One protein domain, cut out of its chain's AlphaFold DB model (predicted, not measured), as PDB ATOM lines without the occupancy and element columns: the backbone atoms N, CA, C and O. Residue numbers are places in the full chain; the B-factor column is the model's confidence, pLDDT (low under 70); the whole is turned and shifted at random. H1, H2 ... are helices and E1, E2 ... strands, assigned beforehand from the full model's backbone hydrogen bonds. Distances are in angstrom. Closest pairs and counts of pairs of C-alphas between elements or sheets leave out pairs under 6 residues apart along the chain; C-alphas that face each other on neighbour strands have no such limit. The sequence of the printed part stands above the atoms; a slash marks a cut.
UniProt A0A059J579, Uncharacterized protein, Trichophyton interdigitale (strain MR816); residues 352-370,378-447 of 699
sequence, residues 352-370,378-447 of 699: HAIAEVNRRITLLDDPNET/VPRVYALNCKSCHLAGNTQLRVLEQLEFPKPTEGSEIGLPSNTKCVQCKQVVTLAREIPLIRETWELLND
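AT A GLANCE: This is residues 352 to 370 and 378 to 447 of the 699 residues of an uncharacterized protein of Trichophyton interdigitale (strain MR816) (UniProt A0A059J579). A small, twisted sheet of four short strands has two helices, H1 and H3, reaching away from one end and the long loop of residues 416 to 430 at the other. H2 is a short helix beside the sheet. The 89 printed residues have three named helices and four named strands, H1 E1 E2 H2 E3 E4 H3; the sheet is antiparallel, ordered E2 E1 E4 E3, and the class is mixed. The whole is compact, with a radius of gyration of the C-alphas of 13.1 A and spans of 41 by 27 by 24 A.

IN THESE COORDINATES: The strands are E1, residues 381 to 384, 9.7 A long from C-alpha 381 at (123.296, 119.592, 162.803); E2, 391 to 393, 7.0 A; E3, 413 to 415, 6.6 A; and E4, 431 to 434, 10.1 A. H1, residues 352 to 365, begins at C-alpha (118.283, 123.033, 184.127) and measures 20.0 A. H2 is 394 to 401, 11.2 A; H3 is 436 to 445, 14.1 A, ending at (116.218, 128.583, 174.016).

HOW THE PARTS SIT: Inner strands E1 and E4 are antiparallel at 150 degrees, with N 383 and O 433 2.8 A apart, within hydrogen-bond range. In hairpin E1 and E2, N 382 and O 392 are 2.8 A apart; in hairpin E3 and E4, N 414 and O 432 are 2.8 A apart. H1, H2 and H3 only graze the sheet, with residues 361 to 365, 394 to 399 and 436 to 439. H1 touches H3 at a steep tilt of 40 degrees, opposite ways; their closest C-alphas, of Asn 358 and Trp 442, are 6.4 A apart. H1 only just touches H2, with residue 365 alone and 3 pairs within 8 A; the closest C-alphas, of Asp 365 and Thr 395, are 5.7 A apart. H2 and H3 are apart. Every O i to N i+4 pair is within hydrogen-bond range in H1 and H3, and 3 of 4 in H2.

THE WHOLE: The farthest C-alphas, of His 352 and Ser 418, are 41.8 A apart. Residues 371 to 377 are not printed, leaving 16.2 A between C-alphas 370 and 378. The links H2 to E3 and E3 to E4 are long. Mean pLDDT of the printed part is 76.0, with 22 residues under 70, among them 399 to 412.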
ATOM      1  N   HIS A 352     117.372 124.171 184.285       64.12
ATOM      2  CA  HIS A 352     118.283 123.033 184.127       64.12
ATOM      3  C   HIS A 352     117.907 122.157 182.921       64.12
ATOM      4  O   HIS A 352     118.783 121.737 182.167       64.12
ATOM      5  N   ALA A 353     116.616 121.887 182.695       66.75
ATOM      6  CA  ALA A 353     116.170 121.143 181.516       66.75
ATOM      7  C   ALA A 353     116.474 121.897 180.207       66.75
ATOM      8  O   ALA A 353     116.955 121.285 179.255       66.75
ATOM      9  N   ILE A 354     116.261 123.216 180.171       71.69
ATOM     10  CA  ILE A 354     116.596 124.087 179.031       71.69
ATOM     11  C   ILE A 354     118.113 124.108 178.785       71.69
ATOM     12  O   ILE A 354     118.558 123.910 177.655       71.69
ATOM     13  N   ALA A 355     118.919 124.252 179.839       68.06
ATOM     14  CA  ALA A 355     120.376 124.229 179.750       68.06
ATOM     15  C   ALA A 355     120.922 122.881 179.263       68.06
ATOM     16  O   ALA A 355     121.813 122.851 178.420       68.06
ATOM     17  N   GLU A 356     120.366 121.762 179.733       73.88
ATOM     18  CA  GLU A 356     120.737 120.422 179.270       73.88
ATOM     19  C   GLU A 356     120.297 120.171 177.815       73.88
ATOM     20  O   GLU A 356     121.012 119.496 177.072       73.88
ATOM     21  N   VAL A 357     119.171 120.741 177.365       79.12
ATOM     22  CA  VAL A 357     118.776 120.736 175.944       79.12
ATOM     23  C   VAL A 357     119.783 121.523 175.105       79.12
ATOM     24  O   VAL A 357     120.306 120.970 174.137       79.12
ATOM     25  N   ASN A 358     120.128 122.753 175.498       79.62
ATOM     26  CA  ASN A 358     121.134 123.557 174.801       79.62
ATOM     27  C   ASN A 358     122.495 122.835 174.779       79.62
ATOM     28  O   ASN A 358     123.053 122.615 173.707       79.62
ATOM     29  N   ARG A 359     122.988 122.341 175.921       79.38
ATOM     30  CA  ARG A 359     124.254 121.587 176.013       79.38
ATOM     31  C   ARG A 359     124.281 120.370 175.083       79.38
ATOM     32  O   ARG A 359     125.286 120.126 174.419       79.38
ATOM     33  N   ARG A 360     123.176 119.621 174.977       80.44
ATOM     34  CA  ARG A 360     123.052 118.504 174.020       80.44
ATOM     35  C   ARG A 360     123.101 118.968 172.570       80.44
ATOM     36  O   ARG A 360     123.716 118.286 171.756       80.44
ATOM     37  N   ILE A 361     122.487 120.104 172.241       83.81
ATOM     38  CA  ILE A 361     122.567 120.693 170.901       83.81
ATOM     39  C   ILE A 361     124.016 121.098 170.576       83.81
ATOM     40  O   ILE A 361     124.498 120.766 169.493       83.81
ATOM     41  N   THR A 362     124.746 121.711 171.516       81.56
ATOM     42  CA  THR A 362     126.175 122.041 171.355       81.56
ATOM     43  C   THR A 362     127.025 120.794 171.107       81.56
ATOM     44  O   THR A 362     127.795 120.763 170.150       81.56
ATOM     45  N   LEU A 363     126.834 119.729 171.896       81.00
ATOM     46  CA  LEU A 363     127.568 118.462 171.750       81.00
ATOM     47  C   LEU A 363     127.278 117.720 170.434       81.00
ATOM     48  O   LEU A 363     128.102 116.928 169.970       81.00
ATOM     49  N   LEU A 364     126.118 117.959 169.815       81.81
ATOM     50  CA  LEU A 364     125.832 117.473 168.464       81.81
ATOM     51  C   LEU A 364     126.589 118.274 167.385       81.81
ATOM     52  O   LEU A 364     126.838 117.725 166.309       81.81
ATOM     53  N   ASP A 365     126.975 119.530 167.656       80.38
ATOM     54  CA  ASP A 365     127.766 120.371 166.745       80.38
ATOM     55  C   ASP A 365     129.285 120.133 166.859       80.38
ATOM     56  O   ASP A 365     129.949 119.920 165.838       80.38
ATOM     57  N   ASP A 366     129.816 120.105 168.087       77.62
ATOM     58  CA  ASP A 366     131.193 119.717 168.423       77.62
ATOM     59  C   ASP A 366     131.211 118.779 169.654       77.62
ATOM     60  O   ASP A 366     130.909 119.215 170.765       77.62
ATOM     61  N   PRO A 367     131.578 117.493 169.493       71.19
ATOM     62  CA  PRO A 367     131.568 116.512 170.573       71.19
ATOM     63  C   PRO A 367     132.864 116.523 171.399       71.19
ATOM     64  O   PRO A 367     132.967 115.758 172.356       71.19
ATOM     65  N   ASN A 368     133.865 117.319 171.003       65.88
ATOM     66  CA  ASN A 368     135.168 117.383 171.665       65.88
ATOM     67  C   ASN A 368     135.323 118.615 172.577       65.88
ATOM     68  O   ASN A 368     136.332 118.694 173.273       65.88
ATOM     69  N   GLU A 369     134.379 119.569 172.546       59.72
ATOM     70  CA  GLU A 369     134.418 120.852 173.286       59.72
ATOM     71  C   GLU A 369     135.774 121.592 173.160       59.72
ATOM     72  O   GLU A 369     136.239 122.267 174.075       59.72
ATOM     73  N   THR A 370     136.447 121.459 172.012       49.66
ATOM     74  CA  THR A 370     137.883 121.784 171.879       49.66
ATOM     75  C   THR A 370     138.221 123.261 171.643       49.66
ATOM     76  O   THR A 370     139.401 123.588 171.507       49.66
ATOM     77  N   VAL A 378     125.698 129.861 166.320       72.44
ATOM     78  CA  VAL A 378     124.474 129.052 166.275       72.44
ATOM     79  C   VAL A 378     124.853 127.630 165.817       72.44
ATOM     80  O   VAL A 378     125.320 127.491 164.677       72.44
ATOM     81  N   PRO A 379     124.705 126.599 166.672       76.56
ATOM     82  CA  PRO A 379     125.039 125.218 166.342       76.56
ATOM     83  C   PRO A 379     124.096 124.697 165.259       76.56
ATOM     84  O   PRO A 379     122.923 125.073 165.196       76.56
ATOM     85  N   ARG A 380     124.602 123.839 164.368       80.12
ATOM     86  CA  ARG A 380     123.824 123.320 163.237       80.12
ATOM     87  C   ARG A 380     124.170 121.873 162.965       80.12
ATOM     88  O   ARG A 380     125.306 121.532 162.653       80.12
ATOM     89  N   VAL A 381     123.150 121.031 162.996       86.00
ATOM     90  CA  VAL A 381     123.296 119.592 162.803       86.00
ATOM     91  C   VAL A 381     122.729 119.210 161.444       86.00
ATOM     92  O   VAL A 381     121.624 119.619 161.077       86.00
ATOM     93  N   TYR A 382     123.484 118.403 160.705       85.94
ATOM     94  CA  TYR A 382     123.110 117.898 159.392       85.94
ATOM     95  C   TYR A 382     122.944 116.379 159.420       85.94
ATOM     96  O   TYR A 382     123.749 115.665 160.021       85.94
ATOM     97  N   ALA A 383     121.938 115.871 158.713       88.88
ATOM     98  CA  ALA A 383     121.814 114.451 158.401       88.88
ATOM     99  C   ALA A 383     122.619 114.122 157.134       88.88
ATOM    100  O   ALA A 383     122.452 114.773 156.099       88.88
ATOM    101  N   LEU A 384     123.484 113.109 157.205       88.19
ATOM    102  CA  LEU A 384     124.328 112.670 156.090       88.19
ATOM    103  C   LEU A 384     123.669 111.543 155.290       88.19
ATOM    104  O   LEU A 384     123.157 110.591 155.878       88.19
ATOM    105  N   ASN A 385     123.792 111.558 153.959       89.19
ATOM    106  CA  ASN A 385     123.199 110.554 153.056       89.19
ATOM    107  C   ASN A 385     123.831 109.137 153.089       89.19
ATOM    108  O   ASN A 385     123.719 108.374 152.130       89.19
ATOM    109  N   CYS A 386     124.478 108.758 154.193       88.75
ATOM    110  CA  CYS A 386     124.908 107.382 154.443       88.75
ATOM    111  C   CYS A 386     123.708 106.469 154.766       88.75
ATOM    112  O   CYS A 386     122.635 106.945 155.138       88.75
ATOM    113  N   LYS A 387     123.891 105.140 154.696       85.94
ATOM    114  CA  LYS A 387     122.784 104.164 154.838       85.94
ATOM    115  C   LYS A 387     121.990 104.248 156.149       85.94
ATOM    116  O   LYS A 387     120.859 103.776 156.180       85.94
ATOM    117  N   SER A 388     122.579 104.805 157.206       85.88
ATOM    118  CA  SER A 388     121.951 104.942 158.528       85.88
ATOM    119  C   SER A 388     121.572 106.388 158.874       85.88
ATOM    120  O   SER A 388     121.250 106.656 160.025       85.88
ATOM    121  N   CYS A 389     121.664 107.325 157.921       86.81
ATOM    122  CA  CYS A 389     121.329 108.744 158.109       86.81
ATOM    123  C   CYS A 389     122.012 109.413 159.323       86.81
ATOM    124  O   CYS A 389     121.402 110.227 160.013       86.81
ATOM    125  N   HIS A 390     123.277 109.062 159.593       89.81
ATOM    126  CA  HIS A 390     124.033 109.586 160.734       89.81
ATOM    127  C   HIS A 390     124.097 111.117 160.744       89.81
ATOM    128  O   HIS A 390     124.226 111.758 159.696       89.81
ATOM    129  N   LEU A 391     124.070 111.678 161.952       88.25
ATOM    130  CA  LEU A 391     124.169 113.111 162.191       88.25
ATOM    131  C   LEU A 391     125.631 113.566 162.245       88.25
ATOM    132  O   LEU A 391     126.492 112.839 162.746       88.25
ATOM    133  N   ALA A 392     125.889 114.777 161.757       84.19
ATOM    134  CA  ALA A 392     127.161 115.470 161.907       84.19
ATOM    135  C   ALA A 392     126.945 116.969 162.148       84.19
ATOM    136  O   ALA A 392     126.086 117.595 161.523       84.19
ATOM    137  N   GLY A 393     127.744 117.536 163.044       82.69
ATOM    138  CA  GLY A 393     127.744 118.960 163.362       82.69
ATOM    139  C   GLY A 393     128.402 119.834 162.293       82.69
ATOM    140  O   GLY A 393     129.256 119.373 161.533       82.69
ATOM    141  N   ASN A 394     128.065 121.122 162.254       78.88
ATOM    142  CA  ASN A 394     128.706 122.102 161.377       78.88
ATOM    143  C   ASN A 394     130.198 122.233 161.698       78.88
ATOM    144  O   ASN A 394     131.016 122.292 160.779       78.88
ATOM    145  N   THR A 395     130.563 122.225 162.981       76.94
ATOM    146  CA  THR A 395     131.969 122.268 163.399       76.94
ATOM    147  C   THR A 395     132.698 120.973 163.028       76.94
ATOM    148  O   THR A 395     133.741 121.043 162.375       76.94
ATOM    149  N   GLN A 396     132.102 119.796 163.278       76.50
ATOM    150  CA  GLN A 396     132.635 118.507 162.799       76.50
ATOM    151  C   GLN A 396     132.895 118.492 161.278       76.50
ATOM    152  O   GLN A 396     133.956 118.049 160.839       76.50
ATOM    153  N   LEU A 397     131.952 118.980 160.459       75.44
ATOM    154  CA  LEU A 397     132.093 118.988 158.996       75.44
ATOM    155  C   LEU A 397     133.141 120.001 158.502       75.44
ATOM    156  O   LEU A 397     133.882 119.703 157.567       75.44
ATOM    157  N   ARG A 398     133.268 121.168 159.148       70.94
ATOM    158  CA  ARG A 398     134.310 122.163 158.821       70.94
ATOM    159  C   ARG A 398     135.722 121.645 159.081       70.94
ATOM    160  O   ARG A 398     136.603 121.873 158.254       70.94
ATOM    161  N   VAL A 399     135.926 120.937 160.195       65.81
ATOM    162  CA  VAL A 399     137.230 120.362 160.578       65.81
ATOM    163  C   VAL A 399     137.717 119.319 159.567       65.81
ATOM    164  O   VAL A 399     138.920 119.192 159.354       65.81
ATOM    165  N   LEU A 400     136.804 118.593 158.915       63.22
ATOM    166  CA  LEU A 400     137.166 117.537 157.968       63.22
ATOM    167  C   LEU A 400     137.679 118.071 156.625       63.22
ATOM    168  O   LEU A 400     138.523 117.416 156.017       63.22
ATOM    169  N   GLU A 401     137.163 119.209 156.138       57.25
ATOM    170  CA  GLU A 401     137.314 119.582 154.718       57.25
ATOM    171  C   GLU A 401     137.520 121.083 154.419       57.25
ATOM    172  O   GLU A 401     137.523 121.460 153.251       57.25
ATOM    173  N   GLN A 402     137.714 121.954 155.423       56.50
ATOM    174  CA  GLN A 402     137.910 123.412 155.225       56.50
ATOM    175  C   GLN A 402     136.796 124.094 154.392       56.50
ATOM    176  O   GLN A 402     137.023 125.108 153.735       56.50
ATOM    177  N   LEU A 403     135.578 123.543 154.411       60.16
ATOM    178  CA  LEU A 403     134.467 124.004 153.576       60.16
ATOM    179  C   LEU A 403     133.914 125.363 154.030       60.16
ATOM    180  O   LEU A 403     133.578 125.560 155.202       60.16
ATOM    181  N   GLU A 404     133.713 126.268 153.070       54.88
ATOM    182  CA  GLU A 404     132.866 127.447 153.250       54.88
ATOM    183  C   GLU A 404     131.393 127.062 153.057       54.88
ATOM    184  O   GLU A 404     130.954 126.694 151.968       54.88
ATOM    185  N   PHE A 405     130.614 127.147 154.135       59.19
ATOM    186  CA  PHE A 405     129.186 126.839 154.114       59.19
ATOM    187  C   PHE A 405     128.387 128.053 153.612       59.19
ATOM    188  O   PHE A 405     128.528 129.137 154.194       59.19
ATOM    189  N   PRO A 406     127.524 127.910 152.586       55.00
ATOM    190  CA  PRO A 406     126.666 128.999 152.132       55.00
ATOM    191  C   PRO A 406     125.674 129.435 153.224       55.00
ATOM    192  O   PRO A 406     125.314 128.666 154.119       55.00
ATOM    193  N   LYS A 407     125.207 130.690 153.154       53.03
ATOM    194  CA  LYS A 407     124.132 131.176 154.038       53.03
ATOM    195  C   LYS A 407     122.836 130.408 153.721       53.03
ATOM    196  O   LYS A 407     122.520 130.268 152.542       53.03
ATOM    197  N   PRO A 408     122.106 129.904 154.733       53.19
ATOM    198  CA  PRO A 408     121.037 128.940 154.509       53.19
ATOM    199  C   PRO A 408     119.765 129.598 153.969       53.19
ATOM    200  O   PRO A 408     119.361 130.671 154.416       53.19
ATOM    201  N   THR A 409     119.093 128.881 153.076       53.53
ATOM    202  CA  THR A 409     117.631 128.922 152.907       53.53
ATOM    203  C   THR A 409     117.014 127.689 153.572       53.53
ATOM    204  O   THR A 409     117.703 126.685 153.765       53.53
ATOM    205  N   GLU A 410     115.734 127.740 153.940       49.91
ATOM    206  CA  GLU A 410     115.065 126.623 154.622       49.91
ATOM    207  C   GLU A 410     115.215 125.298 153.856       49.91
ATOM    208  O   GLU A 410     115.018 125.234 152.643       49.91
ATOM    209  N   GLY A 411     115.589 124.234 154.571       55.38
ATOM    210  CA  GLY A 411     115.759 122.900 153.987       55.38
ATOM    211  C   GLY A 411     116.996 122.717 153.098       55.38
ATOM    212  O   GLY A 411     117.016 121.766 152.323       55.38
ATOM    213  N   SER A 412     118.009 123.586 153.205       63.56
ATOM    214  CA  SER A 412     119.248 123.510 152.412       63.56
ATOM    215  C   SER A 412     119.894 122.115 152.439       63.56
ATOM    216  O   SER A 412     120.372 121.642 153.476       63.56
ATOM    217  N   GLU A 413     119.955 121.483 151.267       71.31
ATOM    218  CA  GLU A 413     120.814 120.331 150.993       71.31
ATOM    219  C   GLU A 413     122.168 120.834 150.480       71.31
ATOM    220  O   GLU A 413     122.249 121.615 149.531       71.31
ATOM    221  N   ILE A 414     123.241 120.398 151.131       75.31
ATOM    222  CA  ILE A 414     124.617 120.795 150.848       75.31
ATOM    223  C   ILE A 414     125.314 119.630 150.154       75.31
ATOM    224  O   ILE A 414     125.410 118.532 150.708       75.31
ATOM    225  N   GLY A 415     125.824 119.881 148.948       74.50
ATOM    226  CA  GLY A 415     126.713 118.958 148.253       74.50
ATOM    227  C   GLY A 415     128.051 118.851 148.979       74.50
ATOM    228  O   GLY A 415     128.752 119.850 149.130       74.50
ATOM    229  N   LEU A 416     128.401 117.642 149.409       76.75
ATOM    230  CA  LEU A 416     129.716 117.324 149.962       76.75
ATOM    231  C   LEU A 416     130.650 116.817 148.844       76.75
ATOM    232  O   LEU A 416     130.174 116.176 147.900       76.75
ATOM    233  N   PRO A 417     131.968 117.079 148.927       79.88
ATOM    234  CA  PRO A 417     132.971 116.496 148.039       79.88
ATOM    235  C   PRO A 417     132.824 114.978 147.835       79.88
ATOM    236  O   PRO A 417     132.462 114.219 148.726       79.88
ATOM    237  N   SER A 418     133.193 114.482 146.653       73.25
ATOM    238  CA  SER A 418     133.043 113.058 146.294       73.25
ATOM    239  C   SER A 418     133.883 112.077 147.131       73.25
ATOM    240  O   SER A 418     133.701 110.865 147.014       73.25
ATOM    241  N   ASN A 419     134.793 112.589 147.965       76.31
ATOM    242  CA  ASN A 419     135.668 111.816 148.843       76.31
ATOM    243  C   ASN A 419     135.294 111.927 150.333       76.31
ATOM    244  O   ASN A 419     135.931 111.253 151.151       76.31
ATOM    245  N   THR A 420     134.290 112.737 150.696       80.25
ATOM    246  CA  THR A 420     133.881 112.938 152.090       80.25
ATOM    247  C   THR A 420     133.409 111.622 152.694       80.25
ATOM    248  O   THR A 420     132.664 110.857 152.074       80.25
ATOM    249  N   LYS A 421     133.830 111.327 153.926       84.38
ATOM    250  CA  LYS A 421     133.434 110.109 154.643       84.38
ATOM    251  C   LYS A 421     132.630 110.460 155.879       84.38
ATOM    252  O   LYS A 421     133.040 111.304 156.668       84.38
ATOM    253  N   CYS A 422     131.523 109.750 156.084       85.12
ATOM    254  CA  CYS A 422     130.713 109.863 157.290       85.12
ATOM    255  C   CYS A 422     131.590 109.683 158.538       85.12
ATOM    256  O   CYS A 422     132.291 108.674 158.666       85.12
ATOM    257  N   VAL A 423     131.511 110.633 159.473       79.50
ATOM    258  CA  VAL A 423     132.312 110.649 160.710       79.50
ATOM    259  C   VAL A 423     132.169 109.341 161.487       79.50
ATOM    260  O   VAL A 423     133.163 108.809 161.983       79.50
ATOM    261  N   GLN A 424     130.955 108.787 161.515       84.31
ATOM    262  CA  GLN A 424     130.593 107.608 162.296       84.31
ATOM    263  C   GLN A 424     130.878 106.296 161.537       84.31
ATOM    264  O   GLN A 424     131.722 105.516 161.966       84.31
ATOM    265  N   CYS A 425     130.256 106.056 160.371       87.88
ATOM    266  CA  CYS A 425     130.372 104.765 159.663       87.88
ATOM    267  C   CYS A 425     131.410 104.700 158.529       87.88
ATOM    268  O   CYS A 425     131.510 103.672 157.859       87.88
ATOM    269  N   LYS A 426     132.156 105.782 158.273       87.00
ATOM    270  CA  LYS A 426     133.209 105.901 157.240       87.00
ATOM    271  C   LYS A 426     132.779 105.618 155.785       87.00
ATOM    272  O   LYS A 426     133.633 105.614 154.898       87.00
ATOM    273  N   GLN A 427     131.483 105.426 155.521       86.94
ATOM    274  CA  GLN A 427     130.920 105.373 154.166       86.94
ATOM    275  C   GLN A 427     131.133 106.713 153.454       86.94
ATOM    276  O   GLN A 427     131.091 107.759 154.103       86.94
ATOM    277  N   VAL A 428     131.331 106.675 152.134       86.19
ATOM    278  CA  VAL A 428     131.357 107.892 151.311       86.19
ATOM    279  C   VAL A 428     129.984 108.558 151.380       86.19
ATOM    280  O   VAL A 428     128.964 107.883 151.233       86.19
ATOM    281  N   VAL A 429     129.974 109.862 151.634       86.19
ATOM    282  CA  VAL A 429     128.781 110.711 151.691       86.19
ATOM    283  C   VAL A 429     128.960 111.870 150.725       86.19
ATOM    284  O   VAL A 429     130.063 112.365 150.547       86.19
ATOM    285  N   THR A 430     127.873 112.278 150.085       83.25
ATOM    286  CA  THR A 430     127.872 113.318 149.042       83.25
ATOM    287  C   THR A 430     126.832 114.403 149.293       83.25
ATOM    288  O   THR A 430     126.803 115.399 148.575       83.25
ATOM    289  N   LEU A 431     125.974 114.228 150.303       85.25
ATOM    290  CA  LEU A 431     124.939 115.182 150.685       85.25
ATOM    291  C   LEU A 431     124.823 115.261 152.211       85.25
ATOM    292  O   LEU A 431     124.784 114.233 152.897       85.25
ATOM    293  N   ALA A 432     124.708 116.490 152.707       84.94
ATOM    294  CA  ALA A 432     124.356 116.839 154.077       84.94
ATOM    295  C   ALA A 432     123.105 117.726 154.058       84.94
ATOM    296  O   ALA A 432     123.089 118.741 153.367       84.94
ATOM    297  N   ARG A 433     122.059 117.373 154.807       85.81
ATOM    298  CA  ARG A 433     120.821 118.164 154.894       85.81
ATOM    299  C   ARG A 433     120.651 118.741 156.291       85.81
ATOM    300  O   ARG A 433     120.714 117.989 157.258       85.81
ATOM    301  N   GLU A 434     120.437 120.051 156.395       83.94
ATOM    302  CA  GLU A 434     120.255 120.722 157.692       83.94
ATOM    303  C   GLU A 434     118.987 120.221 158.399       83.94
ATOM    304  O   GLU A 434     117.961 119.977 157.757       83.94
ATOM    305  N   ILE A 435     119.054 120.074 159.725       86.62
ATOM    306  CA  ILE A 435     117.898 119.797 160.582       86.62
ATOM    307  C   ILE A 435     117.439 121.131 161.193       86.62
ATOM    308  O   ILE A 435     117.963 121.531 162.237       86.62
ATOM    309  N   PRO A 436     116.474 121.840 160.571       81.50
ATOM    310  CA  PRO A 436     116.118 123.202 160.970       81.50
ATOM    311  C   PRO A 436     115.570 123.266 162.400       81.50
ATOM    312  O   PRO A 436     115.938 124.173 163.136       81.50
ATOM    313  N   LEU A 437     114.835 122.237 162.841       83.00
ATOM    314  CA  LEU A 437     114.300 122.120 164.201       83.00
ATOM    315  C   LEU A 437     115.371 122.277 165.296       83.00
ATOM    316  O   LEU A 437     115.081 122.835 166.348       83.00
ATOM    317  N   ILE A 438     116.601 121.798 165.077       82.94
ATOM    318  CA  ILE A 438     117.682 121.902 166.072       82.94
ATOM    319  C   ILE A 438     118.163 123.353 166.190       82.94
ATOM    320  O   ILE A 438     118.348 123.855 167.296       82.94
ATOM    321  N   ARG A 439     118.294 124.039 165.049       83.38
ATOM    322  CA  ARG A 439     118.633 125.463 164.981       83.38
ATOM    323  C   ARG A 439     117.519 126.330 165.570       83.38
ATOM    324  O   ARG A 439     117.811 127.200 166.371       83.38
ATOM    325  N   GLU A 440     116.263 126.067 165.223       82.56
ATOM    326  CA  GLU A 440     115.088 126.784 165.741       82.56
ATOM    327  C   GLU A 440     114.919 126.580 167.251       82.56
ATOM    328  O   GLU A 440     114.665 127.534 167.977       82.56
ATOM    329  N   THR A 441     115.129 125.355 167.747       81.44
ATOM    330  CA  THR A 441     115.117 125.071 169.192       81.44
ATOM    331  C   THR A 441     116.223 125.845 169.907       81.44
ATOM    332  O   THR A 441     115.967 126.424 170.956       81.44
ATOM    333  N   TRP A 442     117.428 125.917 169.331       81.81
ATOM    334  CA  TRP A 442     118.505 126.748 169.872       81.81
ATOM    335  C   TRP A 442     118.167 128.244 169.823       81.81
ATOM    336  O   TRP A 442     118.297 128.923 170.830       81.81
ATOM    337  N   GLU A 443     117.701 128.767 168.686       81.38
ATOM    338  CA  GLU A 443     117.317 130.179 168.521       81.38
ATOM    339  C   GLU A 443     116.197 130.593 169.505       81.38
ATOM    340  O   GLU A 443     116.173 131.736 169.945       81.38
ATOM    341  N   LEU A 444     115.319 129.666 169.916       78.62
ATOM    342  CA  LEU A 444     114.276 129.897 170.929       78.62
ATOM    343  C   LEU A 444     114.746 129.747 172.389       78.62
ATOM    344  O   LEU A 444     114.122 130.321 173.280       78.62
ATOM    345  N   LEU A 445     115.787 128.949 172.657       76.00
ATOM    346  CA  LEU A 445     116.218 128.583 174.016       76.00
ATOM    347  C   LEU A 445     117.574 129.170 174.435       76.00
ATOM    348  O   LEU A 445     117.900 129.133 175.618       76.00
ATOM    349  N   ASN A 446     118.381 129.685 173.510       66.75
ATOM    350  CA  ASN A 446     119.705 130.245 173.799       66.75
ATOM    351  C   ASN A 446     119.628 131.570 174.573       66.75
ATOM    352  O   ASN A 446     120.479 131.835 175.417       66.75
ATOM    353  N   ASP A 447     118.597 132.373 174.314       60.94
ATOM    354  CA  ASP A 447     118.383 133.664 174.983       60.94
ATOM    355  C   ASP A 447     117.795 133.494 176.402       60.94
ATOM    356  O   ASP A 447     117.660 134.459 177.156       60.94
TER     357      ASP A 447